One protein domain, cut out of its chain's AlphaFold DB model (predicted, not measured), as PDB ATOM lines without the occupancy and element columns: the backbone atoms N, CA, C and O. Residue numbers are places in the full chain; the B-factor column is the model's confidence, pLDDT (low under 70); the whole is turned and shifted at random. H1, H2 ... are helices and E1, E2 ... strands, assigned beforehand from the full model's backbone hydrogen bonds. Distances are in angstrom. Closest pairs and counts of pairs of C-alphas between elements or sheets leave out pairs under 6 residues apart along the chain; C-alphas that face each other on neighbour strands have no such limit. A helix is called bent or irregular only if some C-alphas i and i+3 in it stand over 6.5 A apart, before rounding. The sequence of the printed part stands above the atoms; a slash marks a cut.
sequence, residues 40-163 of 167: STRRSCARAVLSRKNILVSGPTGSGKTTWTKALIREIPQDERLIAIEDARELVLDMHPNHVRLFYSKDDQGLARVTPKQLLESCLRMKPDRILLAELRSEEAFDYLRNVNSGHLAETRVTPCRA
ATOM      1  N   SER A  40      44.231  91.351 -12.419       68.50
ATOM      2  CA  SER A  40      45.224  92.188 -11.733       68.50
ATOM      3  C   SER A  40      44.623  93.456 -11.109       68.50
ATOM      4  O   SER A  40      44.891  93.745  -9.942       68.50
ATOM      5  N   THR A  41      43.770  94.181 -11.839       72.06
ATOM      6  CA  THR A  41      43.107  95.408 -11.374       72.06
ATOM      7  C   THR A  41      42.184  95.114 -10.202       72.06
ATOM      8  O   THR A  41      42.259  95.790  -9.177       72.06
ATOM      9  N   ARG A  42      41.374  94.049 -10.292       75.62
ATOM     10  CA  ARG A  42      40.462  93.662  -9.203       75.62
ATOM     11  C   ARG A  42      41.221  93.344  -7.912       75.62
ATOM     12  O   ARG A  42      40.838  93.826  -6.850       75.62
ATOM     13  N   ARG A  43      42.326  92.594  -8.000       77.69
ATOM     14  CA  ARG A  43      43.178  92.269  -6.841       77.69
ATOM     15  C   ARG A  43      43.829  93.505  -6.227       77.69
ATOM     16  O   ARG A  43      43.899  93.609  -5.006       77.69
ATOM     17  N   SER A  44      44.298  94.436  -7.055       80.69
ATOM     18  CA  SER A  44      44.886  95.693  -6.581       80.69
ATOM     19  C   SER A  44      43.862  96.533  -5.814       80.69
ATOM     20  O   SER A  44      44.126  96.974  -4.696       80.69
ATOM     21  N   CYS A  45      42.654  96.676  -6.360       80.25
ATOM     22  CA  CYS A  45      41.582  97.429  -5.716       80.25
ATOM     23  C   CYS A  45      41.095  96.758  -4.429       80.25
ATOM     24  O   CYS A  45      40.942  97.447  -3.428       80.25
ATOM     25  N   ALA A  46      40.942  95.431  -4.403       83.75
ATOM     26  CA  ALA A  46      40.608  94.706  -3.177       83.75
ATOM     27  C   ALA A  46      41.668  94.931  -2.083       83.75
ATOM     28  O   ALA A  46      41.345  95.248  -0.941       83.75
ATOM     29  N   ARG A  47      42.960  94.892  -2.437       86.06
ATOM     30  CA  ARG A  47      44.040  95.241  -1.500       86.06
ATOM     31  C   ARG A  47      43.972  96.693  -1.037       86.06
ATOM     32  O   ARG A  47      44.262  96.952   0.126       86.06
ATOM     33  N   ALA A  48      43.597  97.628  -1.907       85.31
ATOM     34  CA  ALA A  48      43.412  99.029  -1.540       85.31
ATOM     35  C   ALA A  48      42.241  99.215  -0.556       85.31
ATOM     36  O   ALA A  48      42.376  99.985   0.392       85.31
ATOM     37  N   VAL A  49      41.146  98.466  -0.735       86.44
ATOM     38  CA  VAL A  49      39.986  98.428   0.175       86.44
ATOM     39  C   VAL A  49      40.377  97.876   1.550       86.44
ATOM     40  O   VAL A  49      39.958  98.430   2.565       86.44
ATOM     41  N   LEU A  50      41.194  96.820   1.594       84.75
ATOM     42  CA  LEU A  50      41.694  96.226   2.841       84.75
ATOM     43  C   LEU A  50      42.758  97.093   3.525       84.75
ATOM     44  O   LEU A  50      42.780  97.204   4.742       84.75
ATOM     45  N   SER A  51      43.611  97.764   2.746       84.88
ATOM     46  CA  SER A  51      44.634  98.712   3.242       84.88
ATOM     47  C   SER A  51      44.057 100.088   3.575       84.88
ATOM     48  O   SER A  51      44.785 101.082   3.648       84.88
ATOM     49  N   ARG A  52      42.734 100.141   3.659       82.12
ATOM     50  CA  ARG A  52      41.921 101.293   3.969       82.12
ATOM     51  C   ARG A  52      42.283 102.594   3.209       82.12
ATOM     52  O   ARG A  52      42.328 103.698   3.757       82.12
ATOM     53  N   LYS A  53      42.549 102.478   1.901       82.75
ATOM     54  CA  LYS A  53      42.816 103.613   0.995       82.75
ATOM     55  C   LYS A  53      41.541 104.303   0.510       82.75
ATOM     56  O   LYS A  53      40.521 103.663   0.277       82.75
ATOM     57  N   ASN A  54      41.621 105.612   0.276       81.81
ATOM     58  CA  ASN A  54      40.550 106.367  -0.377       81.81
ATOM     59  C   ASN A  54      40.514 106.052  -1.878       81.81
ATOM     60  O   ASN A  54      41.526 106.173  -2.566       81.81
ATOM     61  N   ILE A  55      39.347 105.646  -2.371       84.69
ATOM     62  CA  ILE A  55      39.083 105.216  -3.740       84.69
ATOM     63  C   ILE A  55      38.029 106.141  -4.348       84.69
ATOM     64  O   ILE A  55      36.878 106.201  -3.912       84.69
ATOM     65  N   LEU A  56      38.431 106.845  -5.401       84.81
ATOM     66  CA  LEU A  56      37.540 107.631  -6.242       84.81
ATOM     67  C   LEU A  56      37.290 106.857  -7.536       84.81
ATOM     68  O   LEU A  56      38.238 106.516  -8.241       84.81
ATOM     69  N   VAL A  57      36.028 106.579  -7.848       84.25
ATOM     70  CA  VAL A  57      35.630 105.887  -9.079       84.25
ATOM     71  C   VAL A  57      35.083 106.924 -10.051       84.25
ATOM     72  O   VAL A  57      33.950 107.367  -9.900       84.25
ATOM     73  N   SER A  58      35.869 107.335 -11.042       82.12
ATOM     74  CA  SER A  58      35.454 108.332 -12.037       82.12
ATOM     75  C   SER A  58      35.187 107.715 -13.411       82.12
ATOM     76  O   SER A  58      35.682 106.640 -13.740       82.12
ATOM     77  N   GLY A  59      34.352 108.382 -14.210       81.50
ATOM     78  CA  GLY A  59      33.979 107.931 -15.553       81.50
ATOM     79  C   GLY A  59      32.677 108.559 -16.068       81.50
ATOM     80  O   GLY A  59      31.929 109.154 -15.278       81.50
ATOM     81  N   PRO A  60      32.372 108.423 -17.370       78.94
ATOM     82  CA  PRO A  60      31.170 108.987 -17.985       78.94
ATOM     83  C   PRO A  60      29.881 108.320 -17.476       78.94
ATOM     84  O   PRO A  60      29.900 107.253 -16.854       78.94
ATOM     85  N   THR A  61      28.730 108.962 -17.681       78.25
ATOM     86  CA  THR A  61      27.423 108.368 -17.344       78.25
ATOM     87  C   THR A  61      27.243 107.050 -18.104       78.25
ATOM     88  O   THR A  61      27.616 106.952 -19.266       78.25
ATOM     89  N   GLY A  62      26.723 106.014 -17.438       76.56
ATOM     90  CA  GLY A  62      26.551 104.689 -18.047       76.56
ATOM     91  C   GLY A  62      27.793 103.787 -18.036       76.56
ATOM     92  O   GLY A  62      27.665 102.605 -18.324       76.56
ATOM     93  N   SER A  63      28.966 104.261 -17.598       79.94
ATOM     94  CA  SER A  63      30.204 103.453 -17.563       79.94
ATOM     95  C   SER A  63      30.260 102.380 -16.457       79.94
ATOM     96  O   SER A  63      31.328 101.856 -16.153       79.94
ATOM     97  N   GLY A  64      29.146 102.108 -15.769       81.94
ATOM     98  CA  GLY A  64      29.080 101.090 -14.715       81.94
ATOM     99  C   GLY A  64      29.747 101.452 -13.378       81.94
ATOM    100  O   GLY A  64      29.978 100.554 -12.571       81.94
ATOM    101  N   LYS A  65      30.031 102.736 -13.095       86.25
ATOM    102  CA  LYS A  65      30.661 103.177 -11.826       86.25
ATOM    103  C   LYS A  65      29.949 102.634 -10.589       86.25
ATOM    104  O   LYS A  65      30.590 102.050  -9.724       86.25
ATOM    105  N   THR A  66      28.626 102.775 -10.532       82.50
ATOM    106  CA  THR A  66      27.814 102.296  -9.408       82.50
ATOM    107  C   THR A  66      27.930 100.780  -9.246       82.50
ATOM    108  O   THR A  66      28.076 100.284  -8.131       82.50
ATOM    109  N   THR A  67      27.944 100.028 -10.350       86.06
ATOM    110  CA  THR A  67      28.157  98.572 -10.345       86.06
ATOM    111  C   THR A  67      29.531  98.209  -9.789       86.06
ATOM    112  O   THR A  67      29.655  97.284  -8.986       86.06
ATOM    113  N   TRP A  68      30.563  98.957 -10.169       86.38
ATOM    114  CA  TRP A  68      31.921  98.727  -9.690       86.38
ATOM    115  C   TRP A  68      32.076  99.086  -8.208       86.38
ATOM    116  O   TRP A  68      32.640  98.313  -7.438       86.38
ATOM    117  N   THR A  69      31.469 100.186  -7.769       86.81
ATOM    118  CA  THR A  69      31.389 100.571  -6.355       86.81
ATOM    119  C   THR A  69      30.679  99.513  -5.517       86.81
ATOM    120  O   THR A  69      31.183  99.140  -4.462       86.81
ATOM    121  N   LYS A  70      29.569  98.941  -6.003       87.62
ATOM    122  CA  LYS A  70      28.899  97.805  -5.343       87.62
ATOM    123  C   LYS A  70      29.825  96.601  -5.189       87.62
ATOM    124  O   LYS A  70      29.792  95.941  -4.156       87.62
ATOM    125  N   ALA A  71      30.654  96.314  -6.193       88.06
ATOM    126  CA  ALA A  71      31.640  95.243  -6.100       88.06
ATOM    127  C   ALA A  71      32.716  95.550  -5.046       88.06
ATOM    128  O   ALA A  71      33.036  94.671  -4.256       88.06
ATOM    129  N   LEU A  72      33.217  96.789  -4.976       87.44
ATOM    130  CA  LEU A  72      34.198  97.199  -3.962       87.44
ATOM    131  C   LEU A  72      33.633  97.168  -2.538       87.44
ATOM    132  O   LEU A  72      34.341  96.776  -1.620       87.44
ATOM    133  N   ILE A  73      32.359  97.528  -2.353       88.12
ATOM    134  CA  ILE A  73      31.683  97.472  -1.046       88.12
ATOM    135  C   ILE A  73      31.636  96.040  -0.493       88.12
ATOM    136  O   ILE A  73      31.714  95.844   0.719       88.12
ATOM    137  N   ARG A  74      31.547  95.031  -1.366       87.94
ATOM    138  CA  ARG A  74      31.575  93.614  -0.964       87.94
ATOM    139  C   ARG A  74      32.948  93.148  -0.478       87.94
ATOM    140  O   ARG A  74      33.017  92.136   0.202       87.94
ATOM    141  N   GLU A  75      34.014  93.862  -0.831       89.50
ATOM    142  CA  GLU A  75      35.380  93.576  -0.370       89.50
ATOM    143  C   GLU A  75      35.686  94.260   0.981       89.50
ATOM    144  O   GLU A  75      36.768  94.074   1.537       89.50
ATOM    145  N   ILE A  76      34.764  95.080   1.503       89.25
ATOM    146  CA  ILE A  76      34.893  95.729   2.815       89.25
ATOM    147  C   ILE A  76      34.638  94.682   3.919       89.25
ATOM    148  O   ILE A  76      33.675  93.919   3.793       89.25
ATOM    149  N   PRO A  77      35.443  94.641   4.998       89.50
ATOM    150  CA  PRO A  77      35.175  93.787   6.158       89.50
ATOM    151  C   PRO A  77      33.816  94.091   6.813       89.50
ATOM    152  O   PRO A  77      33.420  95.248   6.918       89.50
ATOM    153  N   GLN A  78      33.084  93.052   7.227       90.19
ATOM    154  CA  GLN A  78      31.693  93.163   7.708       90.19
ATOM    155  C   GLN A  78      31.556  93.746   9.121       90.19
ATOM    156  O   GLN A  78      30.465  94.132   9.537       90.19
ATOM    157  N   ASP A  79      32.648  93.763   9.878       90.19
ATOM    158  CA  ASP A  79      32.751  94.331  11.219       90.19
ATOM    159  C   ASP A  79      32.836  95.863  11.208       90.19
ATOM    160  O   ASP A  79      32.636  96.502  12.243       90.19
ATOM    161  N   GLU A  80      33.087  96.461  10.044       88.69
ATOM    162  CA  GLU A  80      33.230  97.900   9.903       88.69
ATOM    163  C   GLU A  80      31.884  98.627   9.828       88.69
ATOM    164  O   GLU A  80      30.922  98.208   9.178       88.69
ATOM    165  N   ARG A  81      31.828  99.788  10.477       90.19
ATOM    166  CA  ARG A  81      30.668 100.664  10.490       90.19
ATOM    167  C   ARG A  81      30.623 101.557   9.260       90.19
ATOM    168  O   ARG A  81      31.417 102.491   9.117       90.19
ATOM    169  N   LEU A  82      29.622 101.336   8.415       91.38
ATOM    170  CA  LEU A  82      29.445 102.077   7.169       91.38
ATOM    171  C   LEU A  82      28.387 103.169   7.312       91.38
ATOM    172  O   LEU A  82      27.294 102.933   7.821       91.38
ATOM    173  N   ILE A  83      28.663 104.360   6.794       92.19
ATOM    174  CA  ILE A  83      27.630 105.380   6.595       92.19
ATOM    175  C   ILE A  83      27.553 105.727   5.119       92.19
ATOM    176  O   ILE A  83      28.520 106.225   4.552       92.19
ATOM    177  N   ALA A  84      26.407 105.481   4.496       91.44
ATOM    178  CA  ALA A  84      26.138 105.881   3.125       91.44
ATOM    179  C   ALA A  84      25.368 107.200   3.080       91.44
ATOM    180  O   ALA A  84      24.423 107.390   3.840       91.44
ATOM    181  N   ILE A  85      25.760 108.082   2.167       90.19
ATOM    182  CA  ILE A  85      25.052 109.317   1.831       90.19
ATOM    183  C   ILE A  85      24.655 109.219   0.356       90.19
ATOM    184  O   ILE A  85      25.527 109.108  -0.510       90.19
ATOM    185  N   GLU A  86      23.356 109.228   0.074       88.19
ATOM    186  CA  GLU A  86      22.807 109.014  -1.272       88.19
ATOM    187  C   GLU A  86      21.492 109.786  -1.476       88.19
ATOM    188  O   GLU A  86      20.766 110.039  -0.519       88.19
ATOM    189  N   ASP A  87      21.177 110.187  -2.708       85.88
ATOM    190  CA  ASP A  87      19.887 110.804  -3.064       85.88
ATOM    191  C   ASP A  87      18.811 109.747  -3.370       85.88
ATOM    192  O   ASP A  87      17.641 109.920  -3.028       85.88
ATOM    193  N   ALA A  88      19.212 108.612  -3.943       84.19
ATOM    194  CA  ALA A  88      18.379 107.433  -4.159       84.19
ATOM    195  C   ALA A  88      19.009 106.177  -3.538       84.19
ATOM    196  O   ALA A  88      20.219 106.105  -3.335       84.19
ATOM    197  N   ARG A  89      18.194 105.151  -3.245       84.81
ATOM    198  CA  ARG A  89      18.676 103.870  -2.690       84.81
ATOM    199  C   ARG A  89      19.427 103.058  -3.745       84.81
ATOM    200  O   ARG A  89      18.877 102.110  -4.304       84.81
ATOM    201  N   GLU A  90      20.685 103.396  -3.998       84.81
ATOM    202  CA  GLU A  90      21.505 102.700  -4.990       84.81
ATOM    203  C   GLU A  90      22.473 101.703  -4.359       84.81
ATOM    204  O   GLU A  90      22.700 100.636  -4.937       84.81
ATOM    205  N   LEU A  91      23.061 102.022  -3.201       85.00
ATOM    206  CA  LEU A  91      24.134 101.222  -2.604       85.00
ATOM    207  C   LEU A  91      23.596  99.994  -1.858       85.00
ATOM    208  O   LEU A  91      22.740 100.102  -0.984       85.00
ATOM    209  N   VAL A  92      24.139  98.813  -2.150       87.06
ATOM    210  CA  VAL A  92      23.757  97.567  -1.466       87.06
ATOM    211  C   VAL A  92      24.688  97.356  -0.275       87.06
ATOM    212  O   VAL A  92      25.883  97.139  -0.474       87.06
ATOM    213  N   LEU A  93      24.147  97.435   0.944       87.31
ATOM    214  CA  LEU A  93      24.902  97.350   2.206       87.31
ATOM    215  C   LEU A  93      24.494  96.148   3.069       87.31
ATOM    216  O   LEU A  93      24.918  96.056   4.213       87.31
ATOM    217  N   ASP A  94      23.697  95.221   2.536       85.12
ATOM    218  CA  ASP A  94      23.042  94.154   3.314       85.12
ATOM    219  C   ASP A  94      24.023  93.199   4.016       85.12
ATOM    220  O   ASP A  94      23.682  92.577   5.015       85.12
ATOM    221  N   MET A  95      25.261  93.110   3.519       87.06
ATOM    222  CA  MET A  95      26.336  92.318   4.131       87.06
ATOM    223  C   MET A  95      26.934  92.962   5.391       87.06
ATOM    224  O   MET A  95      27.694  92.310   6.100       87.06
ATOM    225  N   HIS A  96      26.630  94.234   5.648       91.44
ATOM    226  CA  HIS A  96      27.196  95.034   6.729       91.44
ATOM    227  C   HIS A  96      26.103  95.320   7.757       91.44
ATOM    228  O   HIS A  96      25.276  96.195   7.516       91.44
ATOM    229  N   PRO A  97      26.043  94.619   8.903       90.94
ATOM    230  CA  PRO A  97      24.968  94.816   9.878       90.94
ATOM    231  C   PRO A  97      25.001  96.215  10.510       90.94
ATOM    232  O   PRO A  97      23.957  96.775  10.837       90.94
ATOM    233  N   ASN A  98      26.191  96.805  10.652       92.44
ATOM    234  CA  ASN A  98      26.387  98.127  11.238       92.44
ATOM    235  C   ASN A  98      26.462  99.204  10.149       92.44
ATOM    236  O   ASN A  98      27.528  99.759   9.879       92.44
ATOM    237  N   HIS A  99      25.331  99.492   9.502       93.75
ATOM    238  CA  HIS A  99      25.264 100.546   8.496       93.75
ATOM    239  C   HIS A  99      24.195 101.598   8.791       93.75
ATOM    240  O   HIS A  99      23.126 101.310   9.324       93.75
ATOM    241  N   VAL A 100      24.472 102.838   8.392       93.81
ATOM    242  CA  VAL A 100      23.513 103.949   8.403       93.81
ATOM    243  C   VAL A 100      23.386 104.500   6.991       93.81
ATOM    244  O   VAL A 100      24.378 104.658   6.286       93.81
ATOM    245  N   ARG A 101      22.157 104.793   6.568       92.75
ATOM    246  CA  ARG A 101      21.858 105.389   5.261       92.75
ATOM    247  C   ARG A 101      21.256 106.769   5.497       92.75
ATOM    248  O   ARG A 101      20.221 106.885   6.148       92.75
ATOM    249  N   LEU A 102      21.934 107.797   5.010       91.69
ATOM    250  CA  LEU A 102      21.509 109.186   5.066       91.69
ATOM    251  C   LEU A 102      21.066 109.622   3.674       91.69
ATOM    252  O   LEU A 102      21.782 109.403   2.698       91.69
ATOM    253  N   PHE A 103      19.903 110.262   3.610       89.94
ATOM    254  CA  PHE A 103      19.318 110.723   2.359       89.94
ATOM    255  C   PHE A 103      19.253 112.239   2.309       89.94
ATOM    256  O   PHE A 103      18.900 112.881   3.300       89.94
ATOM    257  N   TYR A 104      19.566 112.792   1.144       86.75
ATOM    258  CA  TYR A 104      19.334 114.193   0.820       86.75
ATOM    259  C   TYR A 104      18.406 114.297  -0.382       86.75
ATOM    260  O   TYR A 104      18.374 113.414  -1.237       86.75
ATOM    261  N   SER A 105      17.642 115.383  -0.447       83.06
ATOM    262  CA  SER A 105      16.848 115.671  -1.630       83.06
ATOM    263  C   SER A 105      17.674 116.468  -2.627       83.06
ATOM    264  O   SER A 105      18.288 117.479  -2.289       83.06
ATOM    265  N   LYS A 106      17.680 115.999  -3.870       72.06
ATOM    266  CA  LYS A 106      18.181 116.757  -5.005       72.06
ATOM    267  C   LYS A 106      17.110 117.766  -5.451       72.06
ATOM    268  O   LYS A 106      15.935 117.410  -5.525       72.06
ATOM    269  N   ASP A 107      17.523 118.994  -5.761       67.56
ATOM    270  CA  ASP A 107      16.687 120.040  -6.376       67.56
ATOM    271  C   ASP A 107      15.405 120.399  -5.589       67.56
ATOM    272  O   ASP A 107      14.372 120.704  -6.190       67.56
ATOM    273  N   ASP A 108      15.454 120.325  -4.248       60.44
ATOM    274  CA  ASP A 108      14.337 120.629  -3.326       60.44
ATOM    275  C   ASP A 108      13.030 119.851  -3.618       60.44
ATOM    276  O   ASP A 108      11.945 120.218  -3.168       60.44
ATOM    277  N   GLN A 109      13.116 118.734  -4.349       63.56
ATOM    278  CA  GLN A 109      11.957 117.907  -4.722       63.56
ATOM    279  C   GLN A 109      11.370 117.117  -3.539       63.56
ATOM    280  O   GLN A 109      10.296 116.524  -3.638       63.56
ATOM    281  N   GLY A 110      12.093 117.056  -2.426       62.44
ATOM    282  CA  GLY A 110      11.750 116.314  -1.223       62.44
ATOM    283  C   GLY A 110      11.564 117.229  -0.017       62.44
ATOM    284  O   GLY A 110      12.047 118.353   0.035       62.44
ATOM    285  N   LEU A 111      10.887 116.706   1.005       62.59
ATOM    286  CA  LEU A 111      10.551 117.447   2.229       62.59
ATOM    287  C   LEU A 111      11.781 117.868   3.056       62.59
ATOM    288  O   LEU A 111      11.698 118.783   3.875       62.59
ATOM    289  N   ALA A 112      12.913 117.183   2.880       65.75
ATOM    290  CA  ALA A 112      14.124 117.399   3.658       65.75
ATOM    291  C   ALA A 112      15.077 118.371   2.948       65.75
ATOM    292  O   ALA A 112      15.763 117.997   1.997       65.75
ATOM    293  N   ARG A 113      15.175 119.596   3.477       77.00
ATOM    294  CA  ARG A 113      16.144 120.630   3.068       77.00
ATOM    295  C   ARG A 113      17.531 120.373   3.665       77.00
ATOM    296  O   ARG A 113      18.061 121.195   4.412       77.00
ATOM    297  N   VAL A 114      18.078 119.187   3.418       85.06
ATOM    298  CA  VAL A 114      19.407 118.791   3.900       85.06
ATOM    299  C   VAL A 114      20.350 118.631   2.722       85.06
ATOM    300  O   VAL A 114      20.020 117.976   1.738       85.06
ATOM    301  N   THR A 115      21.529 119.234   2.820       84.62
ATOM    302  CA  THR A 115      22.555 119.154   1.776       84.62
ATOM    303  C   THR A 115      23.509 117.982   2.030       84.62
ATOM    304  O   THR A 115      23.725 117.606   3.191       84.62
ATOM    305  N   PRO A 116      24.167 117.436   0.988       84.06
ATOM    306  CA  PRO A 116      25.221 116.432   1.155       84.06
ATOM    307  C   PRO A 116      26.304 116.872   2.142       84.06
ATOM    308  O   PRO A 116      26.783 116.064   2.932       84.06
ATOM    309  N   LYS A 117      26.642 118.167   2.154       84.19
ATOM    310  CA  LYS A 117      27.589 118.771   3.097       84.19
ATOM    311  C   LYS A 117      27.138 118.642   4.555       84.19
ATOM    312  O   LYS A 117      27.921 118.230   5.404       84.19
ATOM    313  N   GLN A 118      25.882 118.951   4.861       87.50
ATOM    314  CA  GLN A 118      25.363 118.833   6.229       87.50
ATOM    315  C   GLN A 118      25.327 117.375   6.700       87.50
ATOM    316  O   GLN A 118      25.640 117.076   7.857       87.50
ATOM    317  N   LEU A 119      24.987 116.447   5.800       89.25
ATOM    318  CA  LEU A 119      25.050 115.015   6.090       89.25
ATOM    319  C   LEU A 119      26.493 114.568   6.321       89.25
ATOM    320  O   LEU A 119      26.761 113.833   7.267       89.25
ATOM    321  N   LEU A 120      27.428 115.068   5.514       86.12
ATOM    322  CA  LEU A 120      28.856 114.809   5.643       86.12
ATOM    323  C   LEU A 120      29.392 115.212   7.020       86.12
ATOM    324  O   LEU A 120      30.084 114.423   7.657       86.12
ATOM    325  N   GLU A 121      29.047 116.412   7.484       85.50
ATOM    326  CA  GLU A 121      29.412 116.921   8.810       85.50
ATOM    327  C   GLU A 121      28.749 116.113   9.936       85.50
ATOM    328  O   GLU A 121      29.375 115.831  10.959       85.50
ATOM    329  N   SER A 122      27.502 115.681   9.733       88.50
ATOM    330  CA  SER A 122      26.780 114.835  10.691       88.50
ATOM    331  C   SER A 122      27.424 113.456  10.828       88.50
ATOM    332  O   SER A 122      27.586 112.966  11.949       88.50
ATOM    333  N   CYS A 123      27.874 112.857   9.720       88.12
ATOM    334  CA  CYS A 123      28.597 111.586   9.722       88.12
ATOM    335  C   CYS A 123      29.825 111.626  10.631       88.12
ATOM    336  O   CYS A 123      30.091 110.641  11.309       88.12
ATOM    337  N   LEU A 124      30.547 112.749  10.702       83.62
ATOM    338  CA  LEU A 124      31.751 112.873  11.537       83.62
ATOM    339  C   LEU A 124      31.470 112.619  13.022       83.62
ATOM    340  O   LEU A 124      32.319 112.104  13.742       83.62
ATOM    341  N   ARG A 125      30.256 112.931  13.483       87.88
ATOM    342  CA  ARG A 125      29.834 112.746  14.880       87.88
ATOM    343  C   ARG A 125      29.314 111.346  15.165       87.88
ATOM    344  O   ARG A 125      29.102 110.986  16.316       87.88
ATOM    345  N   MET A 126      29.096 110.555  14.120       87.69
ATOM    346  CA  MET A 126      28.535 109.219  14.245       87.69
ATOM    347  C   MET A 126      29.607 108.153  14.470       87.69
ATOM    348  O   MET A 126      29.222 107.011  14.665       87.69
ATOM    349  N   LYS A 127      30.910 108.473  14.444       87.69
ATOM    350  CA  LYS A 127      32.015 107.489  14.477       87.69
ATOM    351  C   LYS A 127      31.884 106.419  13.365       87.69
ATOM    352  O   LYS A 127      31.611 105.252  13.650       87.69
ATOM    353  N   PRO A 128      31.947 106.810  12.082       89.00
ATOM    354  CA  PRO A 128      32.016 105.869  10.970       89.00
ATOM    355  C   PRO A 128      33.412 105.257  10.877       89.00
ATOM    356  O   PRO A 128      34.393 105.970  11.078       89.00
ATOM    357  N   ASP A 129      33.489 103.990  10.482       87.12
ATOM    358  CA  ASP A 129      34.737 103.408   9.978       87.12
ATOM    359  C   ASP A 129      34.913 103.759   8.498       87.12
ATOM    360  O   ASP A 129      36.012 104.086   8.070       87.12
ATOM    361  N   ARG A 130      33.814 103.795   7.725       86.94
ATOM    362  CA  ARG A 130      33.814 104.273   6.332       86.94
ATOM    363  C   ARG A 130      32.601 105.124   6.021       86.94
ATOM    364  O   ARG A 130      31.485 104.840   6.457       86.94
ATOM    365  N   ILE A 131      32.804 106.138   5.185       87.94
ATOM    366  CA  ILE A 131      31.706 106.936   4.633       87.94
ATOM    367  C   ILE A 131      31.639 106.714   3.124       87.94
ATOM    368  O   ILE A 131      32.587 107.022   2.412       87.94
ATOM    369  N   LEU A 132      30.514 106.225   2.628       88.94
ATOM    370  CA  LEU A 132      30.263 105.981   1.214       88.94
ATOM    371  C   LEU A 132      29.416 107.129   0.672       88.94
ATOM    372  O   LEU A 132      28.288 107.328   1.113       88.94
ATOM    373  N   LEU A 133      29.956 107.903  -0.260       87.06
ATOM    374  CA  LEU A 133      29.187 108.935  -0.947       87.06
ATOM    375  C   LEU A 133      28.770 108.358  -2.302       87.06
ATOM    376  O   LEU A 133      29.642 107.942  -3.060       87.06
ATOM    377  N   ALA A 134      27.470 108.266  -2.589       82.88
ATOM    378  CA  ALA A 134      26.990 107.617  -3.814       82.88
ATOM    379  C   ALA A 134      27.326 108.411  -5.084       82.88
ATOM    380  O   ALA A 134      27.649 107.821  -6.112       82.88
ATOM    381  N   GLU A 135      27.316 109.737  -5.009       79.62
ATOM    382  CA  GLU A 135      27.769 110.605  -6.087       79.62
ATOM    383  C   GLU A 135      28.469 111.824  -5.488       79.62
ATOM    384  O   GLU A 135      28.005 112.397  -4.504       79.62
ATOM    385  N   LEU A 136      29.600 112.202  -6.076       77.94
ATOM    386  CA  LEU A 136      30.287 113.452  -5.784       77.94
ATOM    387  C   LEU A 136      30.109 114.403  -6.965       77.94
ATOM    388  O   LEU A 136      30.582 114.114  -8.070       77.94
ATOM    389  N   ARG A 137      29.435 115.524  -6.725       77.81
ATOM    390  CA  ARG A 137      29.255 116.628  -7.670       77.81
ATOM    391  C   ARG A 137      30.108 117.826  -7.269       77.81
ATOM    392  O   ARG A 137      30.770 117.839  -6.232       77.81
ATOM    393  N   SER A 138      30.140 118.814  -8.154       70.75
ATOM    394  CA  SER A 138      31.076 119.938  -8.110       70.75
ATOM    395  C   SER A 138      30.976 120.781  -6.835       70.75
ATOM    396  O   SER A 138      31.997 121.283  -6.370       70.75
ATOM    397  N   GLU A 139      29.780 120.933  -6.266       73.00
ATOM    398  CA  GLU A 139      29.533 121.820  -5.122       73.00
ATOM    399  C   GLU A 139      30.080 121.230  -3.812       73.00
ATOM    400  O   GLU A 139      30.715 121.924  -3.020       73.00
ATOM    401  N   GLU A 140      29.912 119.926  -3.606       72.94
ATOM    402  CA  GLU A 140      30.337 119.189  -2.415       72.94
ATOM    403  C   GLU A 140      31.740 118.573  -2.537       72.94
ATOM    404  O   GLU A 140      32.336 118.165  -1.532       72.94
ATOM    405  N   ALA A 141      32.300 118.517  -3.750       75.94
ATOM    406  CA  ALA A 141      33.607 117.925  -4.026       75.94
ATOM    407  C   ALA A 141      34.730 118.537  -3.181       75.94
ATOM    408  O   ALA A 141      35.582 117.820  -2.650       75.94
ATOM    409  N   PHE A 142      34.730 119.862  -3.041       77.81
ATOM    410  CA  PHE A 142      35.771 120.572  -2.306       77.81
ATOM    411  C   PHE A 142      35.714 120.284  -0.802       77.81
ATOM    412  O   PHE A 142      36.738 119.974  -0.189       77.81
ATOM    413  N   ASP A 143      34.516 120.320  -0.214       75.75
ATOM    414  CA  ASP A 143      34.312 120.011   1.203       75.75
ATOM    415  C   ASP A 143      34.667 118.548   1.504       75.75
ATOM    416  O   ASP A 143      35.322 118.244   2.504       75.75
ATOM    417  N   TYR A 144      34.317 117.634   0.597       78.44
ATOM    418  CA  TYR A 144      34.724 116.237   0.681       78.44
ATOM    419  C   TYR A 144      36.249 116.081   0.684       78.44
ATOM    420  O   TYR A 144      36.785 115.397   1.558       78.44
ATOM    421  N   LEU A 145      36.956 116.719  -0.253       76.25
ATOM    422  CA  LEU A 145      38.417 116.636  -0.356       76.25
ATOM    423  C   LEU A 145      39.116 117.257   0.856       76.25
ATOM    424  O   LEU A 145      40.074 116.682   1.371       76.25
ATOM    425  N   ARG A 146      38.619 118.394   1.355       78.44
ATOM    426  CA  ARG A 146      39.125 119.014   2.585       78.44
ATOM    427  C   ARG A 146      39.003 118.053   3.766       78.44
ATOM    428  O   ARG A 146      39.978 117.852   4.487       78.44
ATOM    429  N   ASN A 147      37.845 117.417   3.922       72.44
ATOM    430  CA  ASN A 147      37.617 116.461   5.002       72.44
ATOM    431  C   ASN A 147      38.532 115.234   4.873       72.44
ATOM    432  O   ASN A 147      39.110 114.800   5.867       72.44
ATOM    433  N   VAL A 148      38.745 114.735   3.652       70.50
ATOM    434  CA  VAL A 148      39.676 113.626   3.371       70.50
ATOM    435  C   VAL A 148      41.121 113.984   3.728       70.50
ATOM    436  O   VAL A 148      41.814 113.177   4.340       70.50
ATOM    437  N   ASN A 149      41.569 115.194   3.394       67.25
ATOM    438  CA  ASN A 149      42.950 115.623   3.623       67.25
ATOM    439  C   ASN A 149      43.234 116.028   5.078       67.25
ATOM    440  O   ASN A 149      44.383 116.005   5.506       67.25
ATOM    441  N   SER A 150      42.205 116.389   5.847       61.94
ATOM    442  CA  SER A 150      42.346 116.835   7.241       61.94
ATOM    443  C   SER A 150      42.580 115.711   8.263       61.94
ATOM    444  O   SER A 150      42.688 115.989   9.453       61.94
ATOM    445  N   GLY A 151      42.629 114.442   7.835       54.06
ATOM    446  CA  GLY A 151      42.825 113.290   8.729       54.06
ATOM    447  C   GLY A 151      41.651 113.012   9.678       54.06
ATOM    448  O   GLY A 151      41.710 112.078  10.467       54.06
ATOM    449  N   HIS A 152      40.566 113.789   9.583       51.12
ATOM    450  CA  HIS A 152      39.358 113.651  10.402       51.12
ATOM    451  C   HIS A 152      38.493 112.437  10.017       51.12
ATOM    452  O   HIS A 152      37.486 112.159  10.664       51.12
ATOM    453  N   LEU A 153      38.849 111.738   8.936       48.06
ATOM    454  CA  LEU A 153      38.066 110.668   8.337       48.06
ATOM    455  C   LEU A 153      38.802 109.337   8.434       48.06
ATOM    456  O   LEU A 153      39.908 109.198   7.912       48.06
ATOM    457  N   ALA A 154      38.150 108.358   9.058       39.31
ATOM    458  CA  ALA A 154      38.570 106.971   9.038       39.31
ATOM    459  C   ALA A 154      38.674 106.461   7.583       39.31
ATOM    460  O   ALA A 154      37.732 106.506   6.790       39.31
ATOM    461  N   GLU A 155      39.916 106.158   7.218       50.66
ATOM    462  CA  GLU A 155      40.397 104.978   6.503       50.66
ATOM    463  C   GLU A 155      39.383 104.254   5.558       50.66
ATOM    464  O   GLU A 155      38.581 103.420   5.951       50.66
ATOM    465  N   THR A 156      39.527 104.515   4.252       46.88
ATOM    466  CA  THR A 156      38.712 104.116   3.077       46.88
ATOM    467  C   THR A 156      37.359 104.773   2.886       46.88
ATOM    468  O   THR A 156      36.323 104.397   3.428       46.88
ATOM    469  N   ARG A 157      37.353 105.605   1.848       65.38
ATOM    470  CA  ARG A 157      36.176 106.108   1.155       65.38
ATOM    471  C   ARG A 157      36.042 105.495  -0.231       65.38
ATOM    472  O   ARG A 157      37.020 105.515  -0.963       65.38
ATOM    473  N   VAL A 158      34.870 104.985  -0.608       59.53
ATOM    474  CA  VAL A 158      34.572 104.601  -1.999       59.53
ATOM    475  C   VAL A 158      33.484 105.525  -2.510       59.53
ATOM    476  O   VAL A 158      32.360 105.480  -2.014       59.53
ATOM    477  N   THR A 159      33.834 106.359  -3.486       63.88
ATOM    478  CA  THR A 159      32.931 107.396  -3.991       63.88
ATOM    479  C   THR A 159      32.952 107.418  -5.515       63.88
ATOM    480  O   THR A 159      34.012 107.657  -6.102       63.88
ATOM    481  N   PRO A 160      31.815 107.175  -6.187       56.47
ATOM    482  CA  PRO A 160      31.645 107.505  -7.590       56.47
ATOM    483  C   PRO A 160      31.703 109.020  -7.788       56.47
ATOM    484  O   PRO A 160      30.997 109.782  -7.135       56.47
ATOM    485  N   CYS A 161      32.526 109.461  -8.726       61.28
ATOM    486  CA  CYS A 161      32.550 110.830  -9.211       61.28
ATOM    487  C   CYS A 161      32.098 110.843 -10.667       61.28
ATOM    488  O   CYS A 161      32.525 110.021 -11.489       61.28
ATOM    489  N   ARG A 162      31.215 111.782 -10.999       53.50
ATOM    490  CA  ARG A 162      30.867 112.057 -12.386       53.50
ATOM    491  C   ARG A 162      31.892 113.034 -12.949       53.50
ATOM    492  O   ARG A 162      31.964 114.178 -12.515       53.50
ATOM    493  N   ALA A 163      32.669 112.584 -13.929       47.50
ATOM    494  CA  ALA A 163      33.487 113.498 -14.716       47.50
ATOM    495  C   ALA A 163      32.588 114.181 -15.765       47.50
ATOM    496  O   ALA A 163      31.805 113.474 -16.413       47.50
TER     497      ALA A 163
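Overview. This is residues 40 to 163 of the 167 residues of the protein "DUF87 domain-containing protein" of Gammaproteobacteria bacterium (UniProt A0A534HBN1). What is the main picture? Five strands make one broken row, E3, E2, E4, then E5 and E1, with H3 and H4 side by side on one side of it and H2 packed on E5 and E1 from the other; H1 sits beside H2 at one end. What makes it up? The 124 printed residues, of mixed class, hold four named helices and five named strands, in the order H1 E1 H2 E2 E3 H3 E4 H4 E5. The sheets E3 E2 E4 and E1 E5 are parallel, and the whole is compact, with a radius of gyration of the C-alphas of 13.8 A and spans of 43 by 33 by 29 A.

Along the chain. What comes first? H1, residues 40 to 50, runs 15.5 A from C-alpha 40 at (45.224, 92.188, -11.733); E1 is 55 to 59, H2 65 to 73 and E2 82 to 86. What follows? E3 is 99 to 103, H3 116 to 124, E4 130 to 133, H4 138 to 149 and E5 158 to 162, ending at C-alpha 162 (30.867, 112.057, -12.386). H4, 17.2 A long, is irregular, but only just: C-alphas 139 and 142 are 7.0 A apart.

Arrangement. What is near H1? H1 and H2 only just touch, with 3 pairs of C-alphas within 8 A, closest Ala 46 and Leu 72, 6.9 A. How do strands pair? Across the neighbour strands E1 and E5, N 161 and O 57 are 2.8 A apart, across E2 and E3 N 84 and O 100 are 2.8 A apart, and across E2 and E4 N 83 and O 130 are 2.9 A apart, each pair within hydrogen-bond range. Where are H3 and H4? H3 lies over E2 at a height over the sheet of 9.1 A, in a split strand-helix-strand unit E3, H3, E4, two strands with E2 between them, its crossover right-handed; residues 140 to 144 of H4 touch H3, closest C-alphas Lys 117 and Glu 140, 6.2 A. Are the helix backbones complete? Every O i to N i+4 pair is within range in H1 and H2, 4 of 5 in H3 and 6 of 8 in H4.

Size, cuts and confidence. How far does it reach? The C-alphas farthest apart, Ser 40 and Leu 111, are 45.1 A apart; the printed part has no cut. Which links are long? E2 to E3 and E3 to H3. Where is confidence low? The pLDDT is under 70 at residue 40, 107 to 112 and 149 to 163.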